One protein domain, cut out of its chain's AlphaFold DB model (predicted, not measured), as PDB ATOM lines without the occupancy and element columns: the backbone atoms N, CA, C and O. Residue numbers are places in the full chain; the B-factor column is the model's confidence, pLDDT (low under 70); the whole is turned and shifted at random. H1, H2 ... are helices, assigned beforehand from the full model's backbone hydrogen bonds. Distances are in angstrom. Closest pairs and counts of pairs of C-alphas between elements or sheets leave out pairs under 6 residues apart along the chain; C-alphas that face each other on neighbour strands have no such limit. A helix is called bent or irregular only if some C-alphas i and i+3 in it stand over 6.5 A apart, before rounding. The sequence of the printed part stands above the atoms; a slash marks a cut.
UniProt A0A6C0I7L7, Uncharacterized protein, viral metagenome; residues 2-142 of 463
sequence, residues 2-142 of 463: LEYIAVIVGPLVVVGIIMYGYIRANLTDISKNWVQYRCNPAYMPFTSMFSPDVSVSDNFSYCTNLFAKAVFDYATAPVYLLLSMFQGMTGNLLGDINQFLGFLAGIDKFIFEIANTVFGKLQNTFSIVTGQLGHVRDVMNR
ATOM      1  N   LEU A   2       1.141  59.958  13.117       49.56
ATOM      2  CA  LEU A   2       1.452  58.926  14.128       49.56
ATOM      3  C   LEU A   2       1.006  57.503  13.735       49.56
ATOM      4  O   LEU A   2       1.764  56.555  13.914       49.56
ATOM      5  N   GLU A   3      -0.166  57.359  13.117       47.41
ATOM      6  CA  GLU A   3      -0.685  56.056  12.662       47.41
ATOM      7  C   GLU A   3       0.189  55.411  11.574       47.41
ATOM      8  O   GLU A   3       0.449  54.212  11.602       47.41
ATOM      9  N   TYR A   4       0.732  56.218  10.659       57.72
ATOM     10  CA  TYR A   4       1.613  55.746   9.585       57.72
ATOM     11  C   TYR A   4       2.972  55.266  10.113       57.72
ATOM     12  O   TYR A   4       3.542  54.302   9.602       57.72
ATOM     13  N   ILE A   5       3.478  55.922  11.162       58.72
ATOM     14  CA  ILE A   5       4.732  55.544  11.824       58.72
ATOM     15  C   ILE A   5       4.554  54.204  12.548       58.72
ATOM     16  O   ILE A   5       5.408  53.329  12.419       58.72
ATOM     17  N   ALA A   6       3.427  53.993  13.237       60.72
ATOM     18  CA  ALA A   6       3.152  52.744  13.949       60.72
ATOM     19  C   ALA A   6       3.057  51.525  13.008       60.72
ATOM     20  O   ALA A   6       3.602  50.464  13.320       60.72
ATOM     21  N   VAL A   7       2.437  51.690  11.834       65.94
ATOM     22  CA  VAL A   7       2.238  50.612  10.844       65.94
ATOM     23  C   VAL A   7       3.548  50.158  10.186       65.94
ATOM     24  O   VAL A   7       3.695  48.976   9.883       65.94
ATOM     25  N   ILE A   8       4.517  51.059   9.990       66.44
ATOM     26  CA  ILE A   8       5.801  50.730   9.341       66.44
ATOM     27  C   ILE A   8       6.863  50.318  10.369       66.44
ATOM     28  O   ILE A   8       7.592  49.348  10.159       66.44
ATOM     29  N   VAL A   9       6.957  51.033  11.494       70.06
ATOM     30  CA  VAL A   9       8.018  50.818  12.491       70.06
ATOM     31  C   VAL A   9       7.728  49.597  13.365       70.06
ATOM     32  O   VAL A   9       8.653  48.852  13.688       70.06
ATOM     33  N   GLY A  10       6.460  49.334  13.700       74.00
ATOM     34  CA  GLY A  10       6.068  48.214  14.563       74.00
ATOM     35  C   GLY A  10       6.556  46.846  14.060       74.00
ATOM     36  O   GLY A  10       7.279  46.162  14.788       74.00
ATOM     37  N   PRO A  11       6.246  46.447  12.812       78.75
ATOM     38  CA  PRO A  11       6.698  45.169  12.259       78.75
ATOM     39  C   PRO A  11       8.226  45.041  12.183       78.75
ATOM     40  O   PRO A  11       8.763  43.971  12.464       78.75
ATOM     41  N   LEU A  12       8.940  46.126  11.859       74.00
ATOM     42  CA  LEU A  12      10.407  46.133  11.801       74.00
ATOM     43  C   LEU A  12      11.040  45.916  13.181       74.00
ATOM     44  O   LEU A  12      12.008  45.166  13.300       74.00
ATOM     45  N   VAL A  13      10.467  46.517  14.227       77.94
ATOM     46  CA  VAL A  13      10.913  46.317  15.614       77.94
ATOM     47  C   VAL A  13      10.668  44.874  16.057       77.94
ATOM     48  O   VAL A  13      11.567  44.251  16.619       77.94
ATOM     49  N   VAL A  14       9.500  44.299  15.746       77.94
ATOM     50  CA  VAL A  14       9.180  42.900  16.085       77.94
ATOM     51  C   VAL A  14      10.128  41.924  15.384       77.94
ATOM     52  O   VAL A  14      10.689  41.040  16.034       77.94
ATOM     53  N   VAL A  15      10.374  42.103  14.081       80.62
ATOM     54  CA  VAL A  15      11.331  41.273  13.327       80.62
ATOM     55  C   VAL A  15      12.749  41.425  13.883       80.62
ATOM     56  O   VAL A  15      13.445  40.424  14.052       80.62
ATOM     57  N   GLY A  16      13.164  42.646  14.237       78.12
ATOM     58  CA  GLY A  16      14.460  42.910  14.864       78.12
ATOM     59  C   GLY A  16      14.639  42.194  16.206       78.12
ATOM     60  O   GLY A  16      15.690  41.601  16.446       78.12
ATOM     61  N   ILE A  17      13.601  42.177  17.049       81.88
ATOM     62  CA  ILE A  17      13.611  41.480  18.346       81.88
ATOM     63  C   ILE A  17      13.717  39.960  18.155       81.88
ATOM     64  O   ILE A  17      14.513  39.313  18.839       81.88
ATOM     65  N   ILE A  18      12.967  39.387  17.206       84.31
ATOM     66  CA  ILE A  18      13.017  37.948  16.898       84.31
ATOM     67  C   ILE A  18      14.406  37.554  16.375       84.31
ATOM     68  O   ILE A  18      14.998  36.586  16.855       84.31
ATOM     69  N   MET A  19      14.952  38.331  15.434       79.69
ATOM     70  CA  MET A  19      16.292  38.118  14.876       79.69
ATOM     71  C   MET A  19      17.380  38.205  15.950       79.69
ATOM     72  O   MET A  19      18.250  37.336  16.018       79.69
ATOM     73  N   TYR A  20      17.303  39.207  16.827       81.81
ATOM     74  CA  TYR A  20      18.219  39.354  17.955       81.81
ATOM     75  C   TYR A  20      18.143  38.154  18.914       81.81
ATOM     76  O   TYR A  20      19.178  37.620  19.313       81.81
ATOM     77  N   GLY A  21      16.932  37.681  19.234       83.69
ATOM     78  CA  GLY A  21      16.726  36.491  20.065       83.69
ATOM     79  C   GLY A  21      17.340  35.224  19.460       83.69
ATOM     80  O   GLY A  21      18.057  34.497  20.147       83.69
ATOM     81  N   TYR A  22      17.129  34.994  18.160       85.25
ATOM     82  CA  TYR A  22      17.692  33.846  17.441       85.25
ATOM     83  C   TYR A  22      19.228  33.875  17.385       85.25
ATOM     84  O   TYR A  22      19.887  32.858  17.622       85.25
ATOM     85  N   ILE A  23      19.803  35.051  17.120       84.19
ATOM     86  CA  ILE A  23      21.253  35.266  17.095       84.19
ATOM     87  C   ILE A  23      21.871  35.021  18.473       84.19
ATOM     88  O   ILE A  23      22.889  34.338  18.579       84.19
ATOM     89  N   ARG A  24      21.245  35.532  19.539       82.69
ATOM     90  CA  ARG A  24      21.707  35.320  20.918       82.69
ATOM     91  C   ARG A  24      21.665  33.848  21.319       82.69
ATOM     92  O   ARG A  24      22.571  33.404  22.015       82.69
ATOM     93  N   ALA A  25      20.663  33.101  20.858       84.88
ATOM     94  CA  ALA A  25      20.540  31.671  21.135       84.88
ATOM     95  C   ALA A  25      21.643  30.823  20.473       84.88
ATOM     96  O   ALA A  25      22.045  29.815  21.040       84.88
ATOM     97  N   ASN A  26      22.165  31.244  19.313       85.31
ATOM     98  CA  ASN A  26      23.160  30.492  18.529       85.31
ATOM     99  C   ASN A  26      24.550  31.157  18.507       85.31
ATOM    100  O   ASN A  26      25.394  30.841  17.664       85.31
ATOM    101  N   LEU A  27      24.800  32.100  19.417       82.50
ATOM    102  CA  LEU A  27      25.976  32.970  19.381       82.50
ATOM    103  C   LEU A  27      27.298  32.187  19.424       82.50
ATOM    104  O   LEU A  27      28.244  32.531  18.715       82.50
ATOM    105  N   THR A  28      27.353  31.111  20.210       82.62
ATOM    106  CA  THR A  28      28.534  30.246  20.339       82.62
ATOM    107  C   THR A  28      28.873  29.513  19.042       82.62
ATOM    108  O   THR A  28      30.042  29.449  18.662       82.62
ATOM    109  N   ASP A  29      27.866  29.009  18.328       86.50
ATOM    110  CA  ASP A  29      28.057  28.242  17.093       86.50
ATOM    111  C   ASP A  29      28.441  29.142  15.916       86.50
ATOM    112  O   ASP A  29      29.302  28.785  15.103       86.50
ATOM    113  N   ILE A  30      27.839  30.334  15.857       84.88
ATOM    114  CA  ILE A  30      28.129  31.342  14.835       84.88
ATOM    115  C   ILE A  30      29.536  31.912  15.036       84.88
ATOM    116  O   ILE A  30      30.292  32.012  14.070       84.88
ATOM    117  N   SER A  31      29.916  32.235  16.277       83.00
ATOM    118  CA  SER A  31      31.253  32.759  16.585       83.00
ATOM    119  C   SER A  31      32.350  31.725  16.285       83.00
ATOM    120  O   SER A  31      33.355  32.057  15.656       83.00
ATOM    121  N   LYS A  32      32.124  30.442  16.613       88.50
ATOM    122  CA  LYS A  32      33.078  29.355  16.324       88.50
ATOM    123  C   LYS A  32      33.300  29.125  14.824       88.50
ATOM    124  O   LYS A  32      34.408  28.778  14.420       88.50
ATOM    125  N   ASN A  33      32.273  29.333  13.999       90.38
ATOM    126  CA  ASN A  33      32.316  29.121  12.546       90.38
ATOM    127  C   ASN A  33      32.228  30.436  11.755       90.38
ATOM    128  O   ASN A  33      31.696  30.470  10.642       90.38
ATOM    129  N   TRP A  34      32.748  31.532  12.312       86.00
ATOM    130  CA  TRP A  34      32.549  32.878  11.769       86.00
ATOM    131  C   TRP A  34      32.943  33.017  10.289       86.00
ATOM    132  O   TRP A  34      32.233  33.653   9.513       86.00
ATOM    133  N   VAL A  35      34.015  32.348   9.853       86.62
ATOM    134  CA  VAL A  35      34.479  32.364   8.452       86.62
ATOM    135  C   VAL A  35      33.401  31.893   7.468       86.62
ATOM    136  O   VAL A  35      33.314  32.428   6.366       86.62
ATOM    137  N   GLN A  36      32.552  30.941   7.867       87.50
ATOM    138  CA  GLN A  36      31.454  30.434   7.041       87.50
ATOM    139  C   GLN A  36      30.267  31.407   7.000       87.50
ATOM    140  O   GLN A  36      29.618  31.557   5.966       87.50
ATOM    141  N   TYR A  37      29.978  32.076   8.117       86.06
ATOM    142  CA  TYR A  37      28.773  32.892   8.283       86.06
ATOM    143  C   TYR A  37      28.969  34.380   7.969       86.06
ATOM    144  O   TYR A  37      27.982  35.095   7.789       86.06
ATOM    145  N   ARG A  38      30.216  34.853   7.845       84.06
ATOM    146  CA  ARG A  38      30.552  36.282   7.731       84.06
ATOM    147  C   ARG A  38      29.920  37.025   6.553       84.06
ATOM    148  O   ARG A  38      29.698  38.222   6.674       84.06
ATOM    149  N   CYS A  39      29.623  36.348   5.442       87.38
ATOM    150  CA  CYS A  39      28.982  36.961   4.269       87.38
ATOM    151  C   CYS A  39      27.476  36.657   4.163       87.38
ATOM    152  O   CYS A  39      26.874  36.904   3.120       87.38
ATOM    153  N   ASN A  40      26.848  36.137   5.226       85.75
ATOM    154  CA  ASN A  40      25.399  35.961   5.290       85.75
ATOM    155  C   ASN A  40      24.710  37.294   5.684       85.75
ATOM    156  O   ASN A  40      24.981  37.811   6.774       85.75
ATOM    157  N   PRO A  41      23.793  37.843   4.859       81.12
ATOM    158  CA  PRO A  41      23.119  39.119   5.131       81.12
ATOM    159  C   PRO A  41      22.369  39.196   6.464       81.12
ATOM    160  O   PRO A  41      22.267  40.277   7.035       81.12
ATOM    161  N   ALA A  42      21.889  38.065   6.987       80.19
ATOM    162  CA  ALA A  42      21.183  37.999   8.265       80.19
ATOM    163  C   ALA A  42      22.083  38.309   9.478       80.19
ATOM    164  O   ALA A  42      21.592  38.773  10.507       80.19
ATOM    165  N   TYR A  43      23.394  38.069   9.361       84.44
ATOM    166  CA  TYR A  43      24.358  38.197  10.461       84.44
ATOM    167  C   TYR A  43      25.297  39.399  10.307       84.44
ATOM    168  O   TYR A  43      25.864  39.860  11.295       84.44
ATOM    169  N   MET A  44      25.430  39.948   9.093       84.69
ATOM    170  CA  MET A  44      26.306  41.092   8.805       84.69
ATOM    171  C   MET A  44      26.056  42.323   9.702       84.69
ATOM    172  O   MET A  44      27.038  42.835  10.247       84.69
ATOM    173  N   PRO A  45      24.806  42.771   9.958       85.38
ATOM    174  CA  PRO A  45      24.542  43.913  10.848       85.38
ATOM    175  C   PRO A  45      25.008  43.703  12.296       85.38
ATOM    176  O   PRO A  45      25.162  44.664  13.042       85.38
ATOM    177  N   PHE A  46      25.254  42.448  12.685       85.69
ATOM    178  CA  PHE A  46      25.630  42.033  14.034       85.69
ATOM    179  C   PHE A  46      27.075  41.516  14.106       85.69
ATOM    180  O   PHE A  46      27.442  40.866  15.077       85.69
ATOM    181  N   THR A  47      27.908  41.809  13.097       84.75
ATOM    182  CA  THR A  47      29.314  41.357  13.005       84.75
ATOM    183  C   THR A  47      30.095  41.584  14.307       84.75
ATOM    184  O   THR A  47      30.786  40.681  14.783       84.75
ATOM    185  N   SER A  48      29.910  42.748  14.933       81.81
ATOM    186  CA  SER A  48      30.573  43.131  16.185       81.81
ATOM    187  C   SER A  48      30.206  42.253  17.390       81.81
ATOM    188  O   SER A  48      30.927  42.256  18.383       81.81
ATOM    189  N   MET A  49      29.113  41.484  17.324       82.00
ATOM    190  CA  MET A  49      28.723  40.527  18.368       82.00
ATOM    191  C   MET A  49      29.461  39.188  18.262       82.00
ATOM    192  O   MET A  49      29.531  38.458  19.248       82.00
ATOM    193  N   PHE A  50      29.989  38.847  17.082       83.81
ATOM    194  CA  PHE A  50      30.636  37.554  16.818       83.81
ATOM    195  C   PHE A  50      32.155  37.666  16.686       83.81
ATOM    196  O   PHE A  50      32.863  36.709  17.006       83.81
ATOM    197  N   SER A  51      32.642  38.817  16.212       80.62
ATOM    198  CA  SER A  51      34.058  39.137  16.045       80.62
ATOM    199  C   SER A  51      34.289  40.599  16.457       80.62
ATOM    200  O   SER A  51      34.072  41.503  15.649       80.62
ATOM    201  N   PRO A  52      34.695  40.849  17.717       79.31
ATOM    202  CA  PRO A  52      34.858  42.202  18.259       79.31
ATOM    203  C   PRO A  52      35.871  43.069  17.496       79.31
ATOM    204  O   PRO A  52      35.756  44.291  17.501       79.31
ATOM    205  N   ASP A  53      36.832  42.434  16.820       82.62
ATOM    206  CA  ASP A  53      37.925  43.098  16.100       82.62
ATOM    207  C   ASP A  53      37.553  43.521  14.669       82.62
ATOM    208  O   ASP A  53      38.352  44.155  13.980       82.62
ATOM    209  N   VAL A  54      36.357  43.159  14.190       84.38
ATOM    210  CA  VAL A  54      35.913  43.427  12.818       84.38
ATOM    211  C   VAL A  54      34.667  44.302  12.845       84.38
ATOM    212  O   VAL A  54      33.633  43.931  13.401       84.38
ATOM    213  N   SER A  55      34.732  45.469  12.201       85.38
ATOM    214  CA  SER A  55      33.555  46.328  12.076       85.38
ATOM    215  C   SER A  55      32.569  45.785  11.033       85.38
ATOM    216  O   SER A  55      32.930  45.066  10.095       85.38
ATOM    217  N   VAL A  56      31.296  46.169  11.167       85.81
ATOM    218  CA  VAL A  56      30.243  45.840  10.188       85.81
ATOM    219  C   VAL A  56      30.624  46.337   8.785       85.81
ATOM    220  O   VAL A  56      30.435  45.618   7.804       85.81
ATOM    221  N   SER A  57      31.210  47.535   8.694       83.81
ATOM    222  CA  SER A  57      31.627  48.156   7.430       83.81
ATOM    223  C   SER A  57      32.793  47.414   6.772       83.81
ATOM    224  O   SER A  57      32.788  47.193   5.557       83.81
ATOM    225  N   ASP A  58      33.773  46.980   7.565       87.44
ATOM    226  CA  ASP A  58      34.945  46.268   7.049       87.44
ATOM    227  C   ASP A  58      34.561  44.884   6.530       87.44
ATOM    228  O   ASP A  58      34.984  44.472   5.447       87.44
ATOM    229  N   ASN A  59      33.694  44.177   7.263       89.00
ATOM    230  CA  ASN A  59      33.212  42.871   6.832       89.00
ATOM    231  C   ASN A  59      32.319  42.970   5.583       89.00
ATOM    232  O   ASN A  59      32.448  42.152   4.671       89.00
ATOM    233  N   PHE A  60      31.475  44.003   5.495       87.25
ATOM    234  CA  PHE A  60      30.676  44.275   4.300       87.25
ATOM    235  C   PHE A  60      31.557  44.561   3.076       87.25
ATOM    236  O   PHE A  60      31.350  43.981   2.006       87.25
ATOM    237  N   SER A  61      32.581  45.401   3.241       84.56
ATOM    238  CA  SER A  61      33.529  45.739   2.172       84.56
ATOM    239  C   SER A  61      34.314  44.510   1.712       84.56
ATOM    240  O   SER A  61      34.469  44.284   0.514       84.56
ATOM    241  N   TYR A  62      34.742  43.658   2.649       88.50
ATOM    242  CA  TYR A  62      35.401  42.389   2.343       88.50
ATOM    243  C   TYR A  62      34.519  41.467   1.489       88.50
ATOM    244  O   TYR A  62      34.958  40.999   0.439       88.50
ATOM    245  N   CYS A  63      33.270  41.229   1.907       87.38
ATOM    246  CA  CYS A  63      32.355  40.355   1.171       87.38
ATOM    247  C   CYS A  63      32.012  40.938  -0.209       87.38
ATOM    248  O   CYS A  63      32.021  40.214  -1.202       87.38
ATOM    249  N   THR A  64      31.800  42.253  -0.297       82.25
ATOM    250  CA  THR A  64      31.536  42.946  -1.568       82.25
ATOM    251  C   THR A  64      32.718  42.824  -2.533       82.25
ATOM    252  O   THR A  64      32.523  42.502  -3.703       82.25
ATOM    253  N   ASN A  65      33.952  42.984  -2.043       79.88
ATOM    254  CA  ASN A  65      35.163  42.821  -2.850       79.88
ATOM    255  C   ASN A  65      35.389  41.368  -3.293       79.88
ATOM    256  O   ASN A  65      35.841  41.136  -4.413       79.88
ATOM    257  N   LEU A  66      35.040  40.384  -2.457       83.44
ATOM    258  CA  LEU A  66      35.100  38.965  -2.817       83.44
ATOM    259  C   LEU A  66      34.133  38.638  -3.967       83.44
ATOM    260  O   LEU A  66      34.522  37.968  -4.926       83.44
ATOM    261  N   PHE A  67      32.901  39.158  -3.909       77.44
ATOM    262  CA  PHE A  67      31.926  39.014  -4.995       77.44
ATOM    263  C   PHE A  67      32.354  39.774  -6.257       77.44
ATOM    264  O   PHE A  67      32.276  39.222  -7.353       77.44
ATOM    265  N   ALA A  68      32.867  41.002  -6.120       67.94
ATOM    266  CA  ALA A  68      33.365  41.790  -7.244       67.94
ATOM    267  C   ALA A  68      34.533  41.090  -7.958       67.94
ATOM    268  O   ALA A  68      34.530  40.989  -9.185       67.94
ATOM    269  N   LYS A  69      35.491  40.531  -7.207       71.12
ATOM    270  CA  LYS A  69      36.625  39.781  -7.765       71.12
ATOM    271  C   LYS A  69      36.166  38.550  -8.548       71.12
ATOM    272  O   LYS A  69      36.654  38.326  -9.649       71.12
ATOM    273  N   ALA A  70      35.195  37.795  -8.035       73.12
ATOM    274  CA  ALA A  70      34.649  36.636  -8.745       73.12
ATOM    275  C   ALA A  70      34.008  37.017 -10.094       73.12
ATOM    276  O   ALA A  70      34.143  36.289 -11.077       73.12
ATOM    277  N   VAL A  71      33.350  38.180 -10.159       65.94
ATOM    278  CA  VAL A  71      32.763  38.713 -11.399       65.94
ATOM    279  C   VAL A  71      33.846  39.195 -12.371       65.94
ATOM    280  O   VAL A  71      33.784  38.871 -13.556       65.94
ATOM    281  N   PHE A  72      34.860  39.921 -11.888       65.94
ATOM    282  CA  PHE A  72      35.975  40.404 -12.713       65.94
ATOM    283  C   PHE A  72      36.847  39.268 -13.266       65.94
ATOM    284  O   PHE A  72      37.226  39.308 -14.438       65.94
ATOM    285  N   ASP A  73      37.120  38.234 -12.469       67.62
ATOM    286  CA  ASP A  73      37.886  37.059 -12.905       67.62
ATOM    287  C   ASP A  73      37.131  36.306 -14.021       67.62
ATOM    288  O   ASP A  73      37.722  35.915 -15.027       67.62
ATOM    289  N   TYR A  74      35.802  36.181 -13.907       67.25
ATOM    290  CA  TYR A  74      34.965  35.580 -14.952       67.25
ATOM    291  C   TYR A  74      34.893  36.438 -16.228       67.25
ATOM    292  O   TYR A  74      34.902  35.905 -17.336       67.25
ATOM    293  N   ALA A  75      34.847  37.765 -16.086       62.94
ATOM    294  CA  ALA A  75      34.748  38.699 -17.208       62.94
ATOM    295  C   ALA A  75      36.067  38.874 -17.984       62.94
ATOM    296  O   ALA A  75      36.046  39.090 -19.194       62.94
ATOM    297  N   THR A  76      37.218  38.779 -17.308       66.75
ATOM    298  CA  THR A  76      38.543  38.991 -17.922       66.75
ATOM    299  C   THR A  76      39.154  37.721 -18.518       66.75
ATOM    300  O   THR A  76      39.973  37.820 -19.431       66.75
ATOM    301  N   ALA A  77      38.719  36.530 -18.090       67.00
ATOM    302  CA  ALA A  77      39.128  35.242 -18.662       67.00
ATOM    303  C   ALA A  77      39.112  35.183 -20.211       67.00
ATOM    304  O   ALA A  77      40.118  34.782 -20.802       67.00
ATOM    305  N   PRO A  78      38.044  35.619 -20.907       62.12
ATOM    306  CA  PRO A  78      38.016  35.608 -22.370       62.12
ATOM    307  C   PRO A  78      38.980  36.615 -23.037       62.12
ATOM    308  O   PRO A  78      39.429  36.383 -24.157       62.12
ATOM    309  N   VAL A  79      39.364  37.698 -22.354       68.06
ATOM    310  CA  VAL A  79      40.338  38.686 -22.866       68.06
ATOM    311  C   VAL A  79      41.751  38.099 -22.911       68.06
ATOM    312  O   VAL A  79      42.485  38.318 -23.874       68.06
ATOM    313  N   TYR A  80      42.123  37.290 -21.916       65.19
ATOM    314  CA  TYR A  80      43.416  36.595 -21.898       65.19
ATOM    315  C   TYR A  80      43.552  35.562 -23.025       65.19
ATOM    316  O   TYR A  80      44.646  35.376 -23.556       65.19
ATOM    317  N   LEU A  81      42.442  34.936 -23.429       57.75
ATOM    318  CA  LEU A  81      42.396  34.021 -24.571       57.75
ATOM    319  C   LEU A  81      42.678  34.749 -25.900       57.75
ATOM    320  O   LEU A  81      43.381  34.227 -26.754       57.75
ATOM    321  N   LEU A  82      42.173  35.976 -26.067       59.72
ATOM    322  CA  LEU A  82      42.434  36.784 -27.266       59.72
ATOM    323  C   LEU A  82      43.874  37.312 -27.310       59.72
ATOM    324  O   LEU A  82      44.486  37.370 -28.378       59.72
ATOM    325  N   LEU A  83      44.442  37.657 -26.153       63.19
ATOM    326  CA  LEU A  83      45.811  38.161 -26.060       63.19
ATOM    327  C   LEU A  83      46.853  37.094 -26.447       63.19
ATOM    328  O   LEU A  83      47.880  37.424 -27.041       63.19
ATOM    329  N   SER A  84      46.578  35.815 -26.170       58.62
ATOM    330  CA  SER A  84      47.446  34.703 -26.581       58.62
ATOM    331  C   SER A  84      47.338  34.384 -28.077       58.62
ATOM    332  O   SER A  84      48.340  34.033 -28.698       58.62
ATOM    333  N   MET A  85      46.169  34.590 -28.697       59.28
ATOM    334  CA  MET A  85      46.009  34.493 -30.156       59.28
ATOM    335  C   MET A  85      46.775  35.604 -30.887       59.28
ATOM    336  O   MET A  85      47.385  35.355 -31.927       59.28
ATOM    337  N   PHE A  86      46.820  36.809 -30.309       59.41
ATOM    338  CA  PHE A  86      47.580  37.939 -30.848       59.41
ATOM    339  C   PHE A  86      49.098  37.676 -30.872       59.41
ATOM    340  O   PHE A  86      49.780  38.065 -31.818       59.41
ATOM    341  N   GLN A  87      49.632  36.947 -29.883       59.44
ATOM    342  CA  GLN A  87      51.042  36.526 -29.864       59.44
ATOM    343  C   GLN A  87      51.400  35.515 -30.968       59.44
ATOM    344  O   GLN A  87      52.569  35.409 -31.327       59.44
ATOM    345  N   GLY A  88      50.420  34.802 -31.536       57.84
ATOM    346  CA  GLY A  88      50.625  33.893 -32.671       57.84
ATOM    347  C   GLY A  88      50.679  34.589 -34.039       57.84
ATOM    348  O   GLY A  88      51.185  34.007 -34.995       57.84
ATOM    349  N   MET A  89      50.191  35.833 -34.142       55.25
ATOM    350  CA  MET A  89      50.063  36.577 -35.409       55.25
ATOM    351  C   MET A  89      51.317  37.371 -35.809       55.25
ATOM    352  O   MET A  89      51.405  37.860 -36.932       55.25
ATOM    353  N   THR A  90      52.330  37.485 -34.946       56.66
ATOM    354  CA  THR A  90      53.583  38.209 -35.255       56.66
ATOM    355  C   THR A  90      54.507  37.469 -36.236       56.66
ATOM    356  O   THR A  90      55.588  37.967 -36.546       56.66
ATOM    357  N   GLY A  91      54.097  36.300 -36.745       56.09
ATOM    358  CA  GLY A  91      54.933  35.398 -37.538       56.09
ATOM    359  C   GLY A  91      55.019  35.646 -39.050       56.09
ATOM    360  O   GLY A  91      56.074  35.354 -39.595       56.09
ATOM    361  N   ASN A  92      53.988  36.149 -39.755       56.78
ATOM    362  CA  ASN A  92      54.017  36.275 -41.234       56.78
ATOM    363  C   ASN A  92      53.022  37.317 -41.802       56.78
ATOM    364  O   ASN A  92      52.022  36.990 -42.426       56.78
ATOM    365  N   LEU A  93      53.351  38.603 -41.686       56.00
ATOM    366  CA  LEU A  93      52.438  39.736 -41.918       56.00
ATOM    367  C   LEU A  93      51.877  39.964 -43.351       56.00
ATOM    368  O   LEU A  93      51.174  40.951 -43.553       56.00
ATOM    369  N   LEU A  94      52.184  39.141 -44.363       53.47
ATOM    370  CA  LEU A  94      51.866  39.454 -45.776       53.47
ATOM    371  C   LEU A  94      51.005  38.414 -46.524       53.47
ATOM    372  O   LEU A  94      50.586  38.688 -47.646       53.47
ATOM    373  N   GLY A  95      50.663  37.270 -45.912       58.16
ATOM    374  CA  GLY A  95      49.680  36.304 -46.452       58.16
ATOM    375  C   GLY A  95      48.273  36.421 -45.841       58.16
ATOM    376  O   GLY A  95      47.342  35.723 -46.245       58.16
ATOM    377  N   ASP A  96      48.110  37.323 -44.877       58.44
ATOM    378  CA  ASP A  96      47.143  37.176 -43.792       58.44
ATOM    379  C   ASP A  96      45.902  38.067 -43.919       58.44
ATOM    380  O   ASP A  96      45.201  38.257 -42.937       58.44
ATOM    381  N   ILE A  97      45.546  38.599 -45.095       64.12
ATOM    382  CA  ILE A  97      44.302  39.396 -45.219       64.12
ATOM    383  C   ILE A  97      43.073  38.535 -44.898       64.12
ATOM    384  O   ILE A  97      42.208  38.957 -44.135       64.12
ATOM    385  N   ASN A  98      43.016  37.300 -45.402       63.59
ATOM    386  CA  ASN A  98      41.927  36.378 -45.065       63.59
ATOM    387  C   ASN A  98      41.984  35.913 -43.600       63.59
ATOM    388  O   ASN A  98      40.940  35.654 -43.009       63.59
ATOM    389  N   GLN A  99      43.174  35.848 -42.992       62.66
ATOM    390  CA  GLN A  99      43.318  35.535 -41.566       62.66
ATOM    391  C   GLN A  99      42.920  36.720 -40.680       62.66
ATOM    392  O   GLN A  99      42.281  36.525 -39.654       62.66
ATOM    393  N   PHE A 100      43.212  37.949 -41.105       66.62
ATOM    394  CA  PHE A 100      42.815  39.187 -40.446       66.62
ATOM    395  C   PHE A 100      41.303  39.416 -40.548       66.62
ATOM    396  O   PHE A 100      40.661  39.729 -39.552       66.62
ATOM    397  N   LEU A 101      40.701  39.176 -41.718       69.19
ATOM    398  CA  LEU A 101      39.243  39.170 -41.875       69.19
ATOM    399  C   LEU A 101      38.590  38.042 -41.059       69.19
ATOM    400  O   LEU A 101      37.537  38.252 -40.463       69.19
ATOM    401  N   GLY A 102      39.231  36.872 -40.967       71.06
ATOM    402  CA  GLY A 102      38.811  35.780 -40.083       71.06
ATOM    403  C   GLY A 102      38.922  36.130 -38.595       71.06
ATOM    404  O   GLY A 102      38.046  35.768 -37.814       71.06
ATOM    405  N   PHE A 103      39.948  36.888 -38.209       73.44
ATOM    406  CA  PHE A 103      40.125  37.441 -36.869       73.44
ATOM    407  C   PHE A 103      39.042  38.477 -36.540       73.44
ATOM    408  O   PHE A 103      38.423  38.376 -35.485       73.44
ATOM    409  N   LEU A 104      38.735  39.403 -37.457       70.50
ATOM    410  CA  LEU A 104      37.631  40.360 -37.300       70.50
ATOM    411  C   LEU A 104      36.271  39.649 -37.190       70.50
ATOM    412  O   LEU A 104      35.489  39.960 -36.297       70.50
ATOM    413  N   ALA A 105      36.022  38.626 -38.014       74.62
ATOM    414  CA  ALA A 105      34.824  37.792 -37.895       74.62
ATOM    415  C   ALA A 105      34.791  36.986 -36.578       74.62
ATOM    416  O   ALA A 105      33.718  36.708 -36.037       74.62
ATOM    417  N   GLY A 106      35.960  36.610 -36.054       76.19
ATOM    418  CA  GLY A 106      36.122  35.998 -34.737       76.19
ATOM    419  C   GLY A 106      35.776  36.959 -33.601       76.19
ATOM    420  O   GLY A 106      35.086  36.554 -32.670       76.19
ATOM    421  N   ILE A 107      36.177  38.231 -33.707       74.50
ATOM    422  CA  ILE A 107      35.806  39.296 -32.763       74.50
ATOM    423  C   ILE A 107      34.292  39.511 -32.763       74.50
ATOM    424  O   ILE A 107      33.694  39.534 -31.689       74.50
ATOM    425  N   ASP A 108      33.657  39.608 -33.932       70.06
ATOM    426  CA  ASP A 108      32.204  39.789 -34.013       70.06
ATOM    427  C   ASP A 108      31.456  38.612 -33.377       70.06
ATOM    428  O   ASP A 108      30.553  38.815 -32.564       70.06
ATOM    429  N   LYS A 109      31.868  37.369 -33.670       76.12
ATOM    430  CA  LYS A 109      31.286  36.173 -33.036       76.12
ATOM    431  C   LYS A 109      31.498  36.159 -31.529       76.12
ATOM    432  O   LYS A 109      30.563  35.865 -30.792       76.12
ATOM    433  N   PHE A 110      32.693  36.513 -31.076       76.12
ATOM    434  CA  PHE A 110      33.037  36.591 -29.664       76.12
ATOM    435  C   PHE A 110      32.184  37.627 -28.919       76.12
ATOM    436  O   PHE A 110      31.616  37.318 -27.872       76.12
ATOM    437  N   ILE A 111      32.035  38.832 -29.477       75.69
ATOM    438  CA  ILE A 111      31.175  39.881 -28.916       75.69
ATOM    439  C   ILE A 111      29.728  39.390 -28.860       75.69
ATOM    440  O   ILE A 111      29.062  39.564 -27.842       75.69
ATOM    441  N   PHE A 112      29.250  38.737 -29.921       76.88
ATOM    442  CA  PHE A 112      27.878  38.239 -29.996       76.88
ATOM    443  C   PHE A 112      27.608  37.107 -28.993       76.88
ATOM    444  O   PHE A 112      26.550  37.059 -28.365       76.88
ATOM    445  N   GLU A 113      28.568  36.207 -28.795       79.38
ATOM    446  CA  GLU A 113      28.459  35.075 -27.873       79.38
ATOM    447  C   GLU A 113      28.544  35.518 -26.407       79.38
ATOM    448  O   GLU A 113      27.751  35.064 -25.574       79.38
ATOM    449  N   ILE A 114      29.422  36.480 -26.097       77.50
ATOM    450  CA  ILE A 114      29.457  37.140 -24.786       77.50
ATOM    451  C   ILE A 114      28.161  37.901 -24.546       77.50
ATOM    452  O   ILE A 114      27.569  37.736 -23.483       77.50
ATOM    453  N   ALA A 115      27.689  38.690 -25.513       74.94
ATOM    454  CA  ALA A 115      26.439  39.424 -25.383       74.94
ATOM    455  C   ALA A 115      25.283  38.461 -25.087       74.94
ATOM    456  O   ALA A 115      24.622  38.616 -24.065       74.94
ATOM    457  N   ASN A 116      25.091  37.409 -25.883       78.56
ATOM    458  CA  ASN A 116      24.008  36.446 -25.661       78.56
ATOM    459  C   ASN A 116      24.134  35.702 -24.327       78.56
ATOM    460  O   ASN A 116      23.133  35.493 -23.640       78.56
ATOM    461  N   THR A 117      25.351  35.339 -23.918       80.69
ATOM    462  CA  THR A 117      25.580  34.653 -22.640       80.69
ATOM    463  C   THR A 117      25.329  35.578 -21.451       80.69
ATOM    464  O   THR A 117      24.681  35.182 -20.482       80.69
ATOM    465  N   VAL A 118      25.818  36.818 -21.511       78.19
ATOM    466  CA  VAL A 118      25.666  37.817 -20.447       78.19
ATOM    467  C   VAL A 118      24.219  38.289 -20.366       78.19
ATOM    468  O   VAL A 118      23.651  38.257 -19.278       78.19
ATOM    469  N   PHE A 119      23.585  38.642 -21.488       79.19
ATOM    470  CA  PHE A 119      22.169  39.020 -21.524       79.19
ATOM    471  C   PHE A 119      21.263  37.864 -21.105       79.19
ATOM    472  O   PHE A 119      20.354  38.081 -20.309       79.19
ATOM    473  N   GLY A 120      21.540  36.632 -21.545       82.81
ATOM    474  CA  GLY A 120      20.778  35.453 -21.133       82.81
ATOM    475  C   GLY A 120      20.884  35.182 -19.630       82.81
ATOM    476  O   GLY A 120      19.879  34.929 -18.965       82.81
ATOM    477  N   LYS A 121      22.090  35.300 -19.055       80.62
ATOM    478  CA  LYS A 121      22.288  35.181 -17.601       80.62
ATOM    479  C   LYS A 121      21.623  36.323 -16.837       80.62
ATOM    480  O   LYS A 121      20.913  36.048 -15.875       80.62
ATOM    481  N   LEU A 122      21.792  37.568 -17.282       76.94
ATOM    482  CA  LEU A 122      21.147  38.737 -16.679       76.94
ATOM    483  C   LEU A 122      19.627  38.591 -16.692       76.94
ATOM    484  O   LEU A 122      18.997  38.780 -15.658       76.94
ATOM    485  N   GLN A 123      19.036  38.194 -17.818       75.12
ATOM    486  CA  GLN A 123      17.596  37.987 -17.947       75.12
ATOM    487  C   GLN A 123      17.090  36.885 -17.007       75.12
ATOM    488  O   GLN A 123      16.076  37.074 -16.333       75.12
ATOM    489  N   ASN A 124      17.813  35.767 -16.900       84.69
ATOM    490  CA  ASN A 124      17.467  34.701 -15.958       84.69
ATOM    491  C   ASN A 124      17.552  35.176 -14.500       84.69
ATOM    492  O   ASN A 124      16.660  34.883 -13.704       84.69
ATOM    493  N   THR A 125      18.567  35.967 -14.148       84.25
ATOM    494  CA  THR A 125      18.680  36.568 -12.814       84.25
ATOM    495  C   THR A 125      17.562  37.580 -12.547       84.25
ATOM    496  O   THR A 125      16.960  37.536 -11.477       84.25
ATOM    497  N   PHE A 126      17.217  38.438 -13.514       81.00
ATOM    498  CA  PHE A 126      16.100  39.382 -13.395       81.00
ATOM    499  C   PHE A 126      14.769  38.664 -13.180       81.00
ATOM    500  O   PHE A 126      14.004  39.058 -12.303       81.00
ATOM    501  N   SER A 127      14.520  37.573 -13.908       83.56
ATOM    502  CA  SER A 127      13.318  36.752 -13.733       83.56
ATOM    503  C   SER A 127      13.203  36.227 -12.296       83.56
ATOM    504  O   SER A 127      12.180  36.423 -11.638       83.56
ATOM    505  N   ILE A 128      14.295  35.685 -11.743       88.19
ATOM    506  CA  ILE A 128      14.338  35.207 -10.353       88.19
ATOM    507  C   ILE A 128      14.093  36.354  -9.362       88.19
ATOM    508  O   ILE A 128      13.269  36.211  -8.460       88.19
ATOM    509  N   VAL A 129      14.752  37.504  -9.537       83.75
ATOM    510  CA  VAL A 129      14.575  38.674  -8.657       83.75
ATOM    511  C   VAL A 129      13.131  39.183  -8.696       83.75
ATOM    512  O   VAL A 129      12.549  39.442  -7.645       83.75
ATOM    513  N   THR A 130      12.514  39.271  -9.878       81.00
ATOM    514  CA  THR A 130      11.107  39.691 -10.005       81.00
ATOM    515  C   THR A 130      10.134  38.697  -9.370       81.00
ATOM    516  O   THR A 130       9.186  39.124  -8.711       81.00
ATOM    517  N   GLY A 131      10.397  37.388  -9.471       90.44
ATOM    518  CA  GLY A 131       9.619  36.361  -8.774       90.44
ATOM    519  C   GLY A 131       9.708  36.491  -7.249       90.44
ATOM    520  O   GLY A 131       8.691  36.446  -6.559       90.44
ATOM    521  N   GLN A 132      10.907  36.751  -6.717       82.38
ATOM    522  CA  GLN A 132      11.101  36.985  -5.281       82.38
ATOM    523  C   GLN A 132      10.419  38.275  -4.798       82.38
ATOM    524  O   GLN A 132       9.797  38.280  -3.736       82.38
ATOM    525  N   LEU A 133      10.448  39.352  -5.592       83.19
ATOM    526  CA  LEU A 133       9.698  40.579  -5.296       83.19
ATOM    527  C   LEU A 133       8.179  40.342  -5.277       83.19
ATOM    528  O   LEU A 133       7.477  40.958  -4.473       83.19
ATOM    529  N   GLY A 134       7.679  39.419  -6.105       89.81
ATOM    530  CA  GLY A 134       6.293  38.950  -6.054       89.81
ATOM    531  C   GLY A 134       5.939  38.346  -4.694       89.81
ATOM    532  O   GLY A 134       4.974  38.774  -4.064       89.81
ATOM    533  N   HIS A 135       6.777  37.444  -4.177       90.12
ATOM    534  CA  HIS A 135       6.575  36.856  -2.848       90.12
ATOM    535  C   HIS A 135       6.619  37.897  -1.721       90.12
ATOM    536  O   HIS A 135       5.806  37.837  -0.797       90.12
ATOM    537  N   VAL A 136       7.518  38.885  -1.800       83.06
ATOM    538  CA  VAL A 136       7.558  39.994  -0.830       83.06
ATOM    539  C   VAL A 136       6.261  40.804  -0.880       83.06
ATOM    540  O   VAL A 136       5.685  41.101   0.167       83.06
ATOM    541  N   ARG A 137       5.759  41.119  -2.081       82.88
ATOM    542  CA  ARG A 137       4.487  41.830  -2.260       82.88
ATOM    543  C   ARG A 137       3.310  41.048  -1.673       82.88
ATOM    544  O   ARG A 137       2.478  41.643  -0.993       82.88
ATOM    545  N   ASP A 138       3.264  39.734  -1.872       90.44
ATOM    546  CA  ASP A 138       2.212  38.876  -1.316       90.44
ATOM    547  C   ASP A 138       2.234  38.855   0.215       90.44
ATOM    548  O   ASP A 138       1.185  38.957   0.857       90.44
ATOM    549  N   VAL A 139       3.423  38.774   0.819       90.12
ATOM    550  CA  VAL A 139       3.579  38.848   2.279       90.12
ATOM    551  C   VAL A 139       3.129  40.213   2.803       90.12
ATOM    552  O   VAL A 139       2.377  40.267   3.776       90.12
ATOM    553  N   MET A 140       3.505  41.311   2.142       80.62
ATOM    554  CA  MET A 140       3.078  42.663   2.534       80.62
ATOM    555  C   MET A 140       1.560  42.844   2.437       80.62
ATOM    556  O   MET A 140       0.939  43.371   3.362       80.62
ATOM    557  N   ASN A 141       0.943  42.341   1.366       83.94
ATOM    558  CA  ASN A 141      -0.510  42.366   1.204       83.94
ATOM    559  C   ASN A 141      -1.217  41.566   2.306       83.94
ATOM    560  O   ASN A 141      -2.236  42.013   2.837       83.94
ATOM    561  N   ARG A 142      -0.667  40.408   2.700       84.81
ATOM    562  CA  ARG A 142      -1.192  39.611   3.821       84.81
ATOM    563  C   ARG A 142      -1.078  40.346   5.155       84.81
ATOM    564  O   ARG A 142      -2.041  40.343   5.916       84.81
TER     565      ARG A 142
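This is residues 2 to 142 of the 463 residues of an uncharacterized protein of viral metagenome (UniProt A0A6C0I7L7). This is a long, open frame of helices: the long helix H6 makes one side, the bent helix H5 with its arms H5a and H5b makes the other, and the two sides join at one end through residues 92 to 96 and spread apart toward the other. At the spread end a small head of the short helices H2, H3 and H4 sits at the start of H5a, and H1 leads away from this head, with residues 2 to 18 sticking out. The printed part has 141 residues with six named helices, H1 to H6 in chain order, and no named strand; the class is all helix. The whole is extended, with a radius of gyration of the C-alphas of 25.1 A, and spans 78 by 40 by 25 A.

H6, residues 97 to 142, is the longest helix at 66.9 A, from C-alpha 97 at (44.302, 39.396, -45.219) to C-alpha 142 at (-1.192, 39.611, 3.821). H5, residues 56 to 91, was assigned as one helix by its hydrogen bonds but is bent, with C-alphas 75 and 78 6.8 A apart. Its arms are H5a, residues 56 to 75, 28.7 A, and H5b, residues 78 to 91, 22.7 A. H5b is irregular, with C-alphas 88 and 91 6.7 A apart. H4, residues 44 to 50, 9.8 A, is irregular too, with C-alphas 45 and 48 8.1 A apart. H3 is residues 34 to 37, 5.1 A, and H2 is residues 27 to 32, 8.5 A. H1, residues 2 to 25, 34.0 A, begins at (1.452, 58.926, 14.128) and has a kink of 30 degrees near residue 9.

H6 and H5b are near each other, with 10 pairs of C-alphas within 10 A; H6 and H5a are apart. H5a and H5b stand at a steep tilt of 40 degrees. H5a touches H4 with residues 56 to 60 alone, closest at the C-alphas of Thr 47 and Val 56, 5.4 A, opposite ways at a steep tilt of 55 degrees. H2 and H4 only just touch, with 3 pairs of C-alphas within 8 A, the closest those of Ser 31 and Phe 50 at 4.8 A; they are about perpendicular at 83 degrees. H3 is close to but not clearly touching H2, the closest C-alphas being those of Ile 30 and Tyr 37, 6.8 A apart. H1 and H4 are near each other, and H1 and H2 meet only through their link. Every O i to N i+4 pair is within hydrogen-bond range in H2, H5a and H6, against 18 of 20 in H1, 6 of 10 in H5b and 0 of 3 in H4, where 3 of 4 O i to N i+3 pairs are; H3 is too short for an O i to N i+4 pair.

The two C-alphas farthest apart are those of Leu 2 and Leu 94, 80.7 A. The printed part has no cut and no long link. Mean pLDDT of the printed part is 76.1; residues 2 to 8, residue 68 and residues 71 to 101 are under 70.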